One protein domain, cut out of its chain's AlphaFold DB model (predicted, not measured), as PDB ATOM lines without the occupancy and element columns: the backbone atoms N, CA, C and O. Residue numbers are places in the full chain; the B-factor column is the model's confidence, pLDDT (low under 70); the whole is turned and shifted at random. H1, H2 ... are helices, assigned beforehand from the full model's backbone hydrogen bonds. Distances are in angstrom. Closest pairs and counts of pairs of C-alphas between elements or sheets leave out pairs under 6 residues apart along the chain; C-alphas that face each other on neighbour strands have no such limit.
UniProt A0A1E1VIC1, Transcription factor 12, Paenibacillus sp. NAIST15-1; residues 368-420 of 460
ATOM      1  N   ASP A 368      28.332  54.721  54.136       80.75
ATOM      2  CA  ASP A 368      28.153  55.485  52.894       80.75
ATOM      3  C   ASP A 368      29.422  56.213  52.430       80.75
ATOM      4  O   ASP A 368      29.364  57.008  51.490       80.75
ATOM      5  N   LYS A 369      30.576  55.937  53.054       81.25
ATOM      6  CA  LYS A 369      31.848  56.606  52.744       81.25
ATOM      7  C   LYS A 369      32.215  56.510  51.259       81.25
ATOM      8  O   LYS A 369      32.531  57.531  50.656       81.25
ATOM      9  N   ASP A 370      32.118  55.327  50.657       85.69
ATOM     10  CA  ASP A 370      32.484  55.129  49.245       85.69
ATOM     11  C   ASP A 370      31.570  55.935  48.313       85.69
ATOM     12  O   ASP A 370      32.040  56.681  47.455       85.69
ATOM     13  N   LYS A 371      30.254  55.906  48.566       87.31
ATOM     14  CA  LYS A 371      29.281  56.717  47.814       87.31
ATOM     15  C   LYS A 371      29.544  58.213  47.962       87.31
ATOM     16  O   LYS A 371      29.257  58.981  47.047       87.31
ATOM     17  N   TYR A 372      30.007  58.649  49.131       86.31
ATOM     18  CA  TYR A 372      30.363  60.043  49.362       86.31
ATOM     19  C   TYR A 372      31.608  60.443  48.567       86.31
ATOM     20  O   TYR A 372      31.574  61.457  47.872       86.31
ATOM     21  N   ILE A 373      32.658  59.615  48.583       88.50
ATOM     22  CA  ILE A 373      33.868  59.833  47.779       88.50
ATOM     23  C   ILE A 373      33.513  59.936  46.291       88.50
ATOM     24  O   ILE A 373      33.966  60.869  45.627       88.50
ATOM     25  N   ASP A 374      32.649  59.054  45.782       90.94
ATOM     26  CA  ASP A 374      32.200  59.074  44.383       90.94
ATOM     27  C   ASP A 374      31.432  60.357  44.023       90.94
ATOM     28  O   ASP A 374      31.595  60.918  42.932       90.94
ATOM     29  N   LYS A 375      30.610  60.871  44.947       89.88
ATOM     30  CA  LYS A 375      29.922  62.160  44.774       89.88
ATOM     31  C   LYS A 375      30.912  63.319  44.732       89.88
ATOM     32  O   LYS A 375      30.799  64.165  43.848       89.88
ATOM     33  N   CYS A 376      31.891  63.348  45.636       88.00
ATOM     34  CA  CYS A 376      32.941  64.366  45.631       88.00
ATOM     35  C   CYS A 376      33.797  64.287  44.361       88.00
ATOM     36  O   CYS A 376      34.124  65.319  43.781       88.00
ATOM     37  N   TYR A 377      34.101  63.080  43.877       91.06
ATOM     38  CA  TYR A 377      34.793  62.881  42.606       91.06
ATOM     39  C   TYR A 377      33.975  63.425  41.429       91.06
ATOM     40  O   TYR A 377      34.502  64.148  40.588       91.06
ATOM     41  N   THR A 378      32.671  63.144  41.394       92.38
ATOM     42  CA  THR A 378      31.767  63.685  40.367       92.38
ATOM     43  C   THR A 378      31.718  65.213  40.420       92.38
ATOM     44  O   THR A 378      31.801  65.869  39.383       92.38
ATOM     45  N   PHE A 379      31.645  65.794  41.621       89.69
ATOM     46  CA  PHE A 379      31.700  67.242  41.819       89.69
ATOM     47  C   PHE A 379      33.019  67.840  41.310       89.69
ATOM     48  O   PHE A 379      33.000  68.847  40.602       89.69
ATOM     49  N   TYR A 380      34.150  67.187  41.589       92.00
ATOM     50  CA  TYR A 380      35.457  67.566  41.052       92.00
ATOM     51  C   TYR A 380      35.477  67.524  39.518       92.00
ATOM     52  O   TYR A 380      35.893  68.496  38.893       92.00
ATOM     53  N   GLN A 381      34.966  66.459  38.893       93.06
ATOM     54  CA  GLN A 381      34.897  66.349  37.428       93.06
ATOM     55  C   GLN A 381      34.045  67.458  36.790       93.06
ATOM     56  O   GLN A 381      34.345  67.909  35.689       93.06
ATOM     57  N   GLN A 382      32.985  67.906  37.471       92.81
ATOM     58  CA  GLN A 382      32.073  68.936  36.962       92.81
ATOM     59  C   GLN A 382      32.572  70.368  37.185       92.81
ATOM     60  O   GLN A 382      32.299  71.241  36.365       92.81
ATOM     61  N   THR A 383      33.261  70.626  38.298       89.12
ATOM     62  CA  THR A 383      33.599  71.993  38.741       89.12
ATOM     63  C   THR A 383      35.092  72.301  38.716       89.12
ATOM     64  O   THR A 383      35.476  73.463  38.792       89.12
ATOM     65  N   GLY A 384      35.946  71.277  38.646       85.19
ATOM     66  CA  GLY A 384      37.392  71.391  38.831       85.19
ATOM     67  C   GLY A 384      37.830  71.583  40.290       85.19
ATOM     68  O   GLY A 384      39.029  71.604  40.564       85.19
ATOM     69  N   ILE A 385      36.899  71.693  41.245       84.06
ATOM     70  CA  ILE A 385      37.220  71.898  42.663       84.06
ATOM     71  C   ILE A 385      37.680  70.570  43.279       84.06
ATOM     72  O   ILE A 385      36.889  69.652  43.483       84.06
ATOM     73  N   PHE A 386      38.978  70.468  43.569       83.31
ATOM     74  CA  PHE A 386      39.630  69.221  43.985       83.31
ATOM     75  C   PHE A 386      39.595  68.954  45.498       83.31
ATOM     76  O   PHE A 386      39.458  67.803  45.912       83.31
ATOM     77  N   SER A 387      39.710  70.004  46.318       83.12
ATOM     78  CA  SER A 387      39.911  69.891  47.776       83.12
ATOM     79  C   SER A 387      38.899  68.960  48.474       83.12
ATOM     80  O   SER A 387      39.356  68.023  49.128       83.12
ATOM     81  N   PRO A 388      37.569  69.078  48.271       84.56
ATOM     82  CA  PRO A 388      36.600  68.208  48.945       84.56
ATOM     83  C   PRO A 388      36.772  66.721  48.615       84.56
ATOM     84  O   PRO A 388      36.589  65.863  49.476       84.56
ATOM     85  N   TRP A 389      37.145  66.395  47.372       87.75
ATOM     86  CA  TRP A 389      37.413  65.010  46.977       87.75
ATOM     87  C   TRP A 389      38.702  64.483  47.608       87.75
ATOM     88  O   TRP A 389      38.713  63.365  48.123       87.75
ATOM     89  N   ALA A 390      39.763  65.293  47.622       85.00
ATOM     90  CA  ALA A 390      41.028  64.931  48.250       85.00
ATOM     91  C   ALA A 390      40.867  64.672  49.755       85.00
ATOM     92  O   ALA A 390      41.361  63.666  50.259       85.00
ATOM     93  N   GLU A 391      40.132  65.533  50.460       84.25
ATOM     94  CA  GLU A 391      39.859  65.372  51.892       84.25
ATOM     95  C   GLU A 391      39.026  64.122  52.176       84.25
ATOM     96  O   GLU A 391      39.372  63.340  53.063       84.25
ATOM     97  N   ALA A 392      37.974  63.878  51.386       83.25
ATOM     98  CA  ALA A 392      37.146  62.679  51.516       83.25
ATOM     99  C   ALA A 392      37.950  61.386  51.288       83.25
ATOM    100  O   ALA A 392      37.759  60.392  51.997       83.25
ATOM    101  N   LEU A 393      38.862  61.402  50.309       84.62
ATOM    102  CA  LEU A 393      39.707  60.265  49.951       84.62
ATOM    103  C   LEU A 393      40.791  59.995  51.005       84.62
ATOM    104  O   LEU A 393      40.957  58.854  51.439       84.62
ATOM    105  N   LEU A 394      41.526  61.033  51.413       81.81
ATOM    106  CA  LEU A 394      42.685  60.912  52.302       81.81
ATOM    107  C   LEU A 394      42.293  60.850  53.785       81.81
ATOM    108  O   LEU A 394      43.041  60.306  54.597       81.81
ATOM    109  N   GLY A 395      41.130  61.394  54.155       76.38
ATOM    110  CA  GLY A 395      40.692  61.496  55.549       76.38
ATOM    111  C   GLY A 395      41.523  62.469  56.392       76.38
ATOM    112  O   GLY A 395      41.534  62.354  57.618       76.38
ATOM    113  N   VAL A 396      42.232  63.397  55.744       75.25
ATOM    114  CA  VAL A 396      43.008  64.476  56.368       75.25
ATOM    115  C   VAL A 396      42.699  65.801  55.663       75.25
ATOM    116  O   VAL A 396      42.325  65.767  54.487       75.25
ATOM    117  N   PRO A 397      42.869  66.952  56.337       72.19
ATOM    118  CA  PRO A 397      42.671  68.260  55.717       72.19
ATOM    119  C   PRO A 397      43.539  68.464  54.466       72.19
ATOM    120  O   PRO A 397      44.701  68.044  54.424       72.19
ATOM    121  N   TYR A 398      43.009  69.146  53.448       76.44
ATOM    122  CA  TYR A 398      43.692  69.312  52.163       76.44
ATOM    123  C   TYR A 398      45.004  70.090  52.293       76.44
ATOM    124  O   TYR A 398      46.007  69.712  51.685       76.44
ATOM    125  N   HIS A 399      45.024  71.141  53.119       71.00
ATOM    126  CA  HIS A 399      46.224  71.951  53.345       71.00
ATOM    127  C   HIS A 399      47.374  71.106  53.925       71.00
ATOM    128  O   HIS A 399      48.526  71.294  53.538       71.00
ATOM    129  N   TYR A 400      47.065  70.131  54.788       74.38
ATOM    130  CA  TYR A 400      48.051  69.209  55.348       74.38
ATOM    131  C   TYR A 400      48.637  68.314  54.252       74.38
ATOM    132  O   TYR A 400      49.856  68.198  54.133       74.38
ATOM    133  N   ALA A 401      47.785  67.736  53.397       79.25
ATOM    134  CA  ALA A 401      48.231  66.922  52.265       79.25
ATOM    135  C   ALA A 401      49.095  67.726  51.275       79.25
ATOM    136  O   ALA A 401      50.124  67.237  50.807       79.25
ATOM    137  N   LEU A 402      48.719  68.979  50.999       80.25
ATOM    138  CA  LEU A 402      49.498  69.887  50.157       80.25
ATOM    139  C   LEU A 402      50.845  70.247  50.801       80.25
ATOM    140  O   LEU A 402      51.869  70.254  50.119       80.25
ATOM    141  N   GLY A 403      50.853  70.526  52.106       79.44
ATOM    142  CA  GLY A 403      52.061  70.802  52.879       79.44
ATOM    143  C   GLY A 403      53.029  69.620  52.874       79.44
ATOM    144  O   GLY A 403      54.217  69.812  52.624       79.44
ATOM    145  N   MET A 404      52.516  68.400  53.050       81.69
ATOM    146  CA  MET A 404      53.302  67.170  52.928       81.69
ATOM    147  C   MET A 404      53.874  67.018  51.523       81.69
ATOM    148  O   MET A 404      55.078  66.845  51.384       81.69
ATOM    149  N   ALA A 405      53.067  67.188  50.475       81.62
ATOM    150  CA  ALA A 405      53.554  67.103  49.100       81.62
ATOM    151  C   ALA A 405      54.656  68.138  48.796       81.62
ATOM    152  O   ALA A 405      55.635  67.819  48.118       81.62
ATOM    153  N   LYS A 406      54.535  69.372  49.305       83.50
ATOM    154  CA  LYS A 406      55.594  70.389  49.188       83.50
ATOM    155  C   LYS A 406      56.850  69.977  49.948       83.50
ATOM    156  O   LYS A 406      57.935  70.010  49.380       83.50
ATOM    157  N   TYR A 407      56.714  69.529  51.194       83.50
ATOM    158  CA  TYR A 407      57.837  69.067  52.009       83.50
ATOM    159  C   TYR A 407      58.567  67.875  51.369       83.50
ATOM    160  O   TYR A 407      59.795  67.865  51.275       83.50
ATOM    161  N   GLU A 408      57.819  66.901  50.853       83.56
ATOM    162  CA  GLU A 408      58.354  65.729  50.164       83.56
ATOM    163  C   GLU A 408      59.105  66.091  48.878       83.56
ATOM    164  O   GLU A 408      60.145  65.498  48.587       83.56
ATOM    165  N   ASN A 409      58.607  67.064  48.110       82.19
ATOM    166  CA  ASN A 409      59.206  67.455  46.835       82.19
ATOM    167  C   ASN A 409      60.364  68.446  46.981       82.19
ATOM    168  O   ASN A 409      61.382  68.284  46.312       82.19
ATOM    169  N   GLU A 410      60.217  69.460  47.831       85.50
ATOM    170  CA  GLU A 410      61.166  70.572  47.946       85.50
ATOM    171  C   GLU A 410      62.280  70.286  48.961       85.50
ATOM    172  O   GLU A 410      63.438  70.625  48.710       85.50
ATOM    173  N   VAL A 411      61.953  69.640  50.088       84.06
ATOM    174  CA  VAL A 411      62.903  69.391  51.187       84.06
ATOM    175  C   VAL A 411      63.470  67.978  51.123       84.06
ATOM    176  O   VAL A 411      64.687  67.811  51.061       84.06
ATOM    177  N   LEU A 412      62.606  66.959  51.129       82.81
ATOM    178  CA  LEU A 412      63.042  65.556  51.135       82.81
ATOM    179  C   LEU A 412      63.472  65.057  49.751       82.81
ATOM    180  O   LEU A 412      64.219  64.085  49.664       82.81
ATOM    181  N   LYS A 413      62.985  65.705  48.685       83.19
ATOM    182  CA  LYS A 413      63.209  65.343  47.278       83.19
ATOM    183  C   LYS A 413      62.946  63.861  46.996       83.19
ATOM    184  O   LYS A 413      63.715  63.189  46.313       83.19
ATOM    185  N   ILE A 414      61.834  63.336  47.514       76.25
ATOM    186  CA  ILE A 414      61.512  61.898  47.474       76.25
ATOM    187  C   ILE A 414      61.503  61.340  46.045       76.25
ATOM    188  O   ILE A 414      61.913  60.202  45.843       76.25
ATOM    189  N   HIS A 415      61.112  62.136  45.049       69.19
ATOM    190  CA  HIS A 415      61.119  61.749  43.635       69.19
ATOM    191  C   HIS A 415      62.509  61.340  43.101       69.19
ATOM    192  O   HIS A 415      62.592  60.635  42.094       69.19
ATOM    193  N   GLU A 416      63.600  61.741  43.767       75.19
ATOM    194  CA  GLU A 416      64.966  61.303  43.444       75.19
ATOM    195  C   GLU A 416      65.230  59.850  43.893       75.19
ATOM    196  O   GLU A 416      66.023  59.144  43.265       75.19
ATOM    197  N   PHE A 417      64.529  59.372  44.929       70.12
ATOM    198  CA  PHE A 417      64.758  58.070  45.571       70.12
ATOM    199  C   PHE A 417      63.628  57.057  45.338       70.12
ATOM    200  O   PHE A 417      63.886  55.872  45.125       70.12
ATOM    201  N   ILE A 418      62.375  57.510  45.355       69.00
ATOM    202  CA  ILE A 418      61.171  56.709  45.127       69.00
ATOM    203  C   ILE A 418      60.588  57.139  43.783       69.00
ATOM    204  O   ILE A 418      59.867  58.129  43.673       69.00
ATOM    205  N   LYS A 419      60.920  56.384  42.733       64.50
ATOM    206  CA  LYS A 419      60.347  56.602  41.403       64.50
ATOM    207  C   LYS A 419      58.926  56.033  41.368       64.50
ATOM    208  O   LYS A 419      58.754  54.871  41.750       64.50
ATOM    209  N   PRO A 420      57.917  56.798  40.911       61.31
ATOM    210  CA  PRO A 420      56.574  56.262  40.754       61.31
ATOM    211  C   PRO A 420      56.605  55.073  39.781       61.31
ATOM    212  O   PRO A 420      57.403  55.062  38.838       61.31
TER     213      PRO A 420
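What this domain is: This is residues 368 to 420 of the 460 residues of the protein "Transcription factor 12" of Paenibacillus sp. NAIST15-1 (UniProt A0A1E1VIC1). A short helical hairpin, H1 with the shorter H2 folded back beside it, has a third helix, H3, that begins next to H2 and runs away from the hairpin like an arm. The far part of that arm, residues 406 to 411 of H3, sticks out together with residue 412, and past it a tail bends aside, its residues 415 to 420 also sticking out. The printed part has 53 residues with three named helices, in the order H1, H2, H3, and no named strand; the class is all helix. The whole is loose, with a radius of gyration of the C-alphas of 13.6 A, and elongated, spanning 36 by 20 by 20 A.

Where its parts are: The printed part begins at Asp 368. H1 takes residues 369 to 383 and is the longest helix by residues, with 15; it begins at C-alpha 369, at (31.848, 56.606, 52.744), and measures 20.9 A from first to last C-alpha. H2 takes residues 387 to 394, and its C-alpha 387 is at (39.911, 69.891, 47.776). H3 takes residues 398 to 411, measures 19.2 A and ends at C-alpha 411, at (62.903, 69.391, 51.187).

How they stand to each other: H1 and H2 touch, with 9 pairs of C-alphas within 8 A; the closest C-alphas are those of Cys 376 and Trp 389, 4.7 A apart. They run opposite ways at a shallow tilt of 30 degrees and form a helical hairpin. H2 and H3 touch, and H3 does so with residue 398 alone; the closest C-alphas are those of Glu 391 and Tyr 398, 5.5 A apart. The lines of H2 and H3 are about perpendicular, at 77 degrees, and their centres are 14.9 A apart. H1 and H3 are apart. In H1, H2 and H3 every O i to N i+4 pair is within hydrogen-bond range.

The domain as a whole: The two C-alphas farthest apart are those of Asp 368 and Glu 416, at 38.4 A, while the first and last printed C-alphas, of Asp 368 and Pro 420, are 30.9 A apart. Residues 406 to 412, of which 406 to 411 belong to H3, stand free, and residues 415 to 420 stand free too. Without these stretches the body has 40 residues and spans 33 by 22 by 16 A. The links from H1 to H2 and from H2 to H3 are tight, with 3 residues each, and the printed part has no cut. The mean pLDDT of the printed part is 82.0; residue 415 and residues 418 to 420 are under 70.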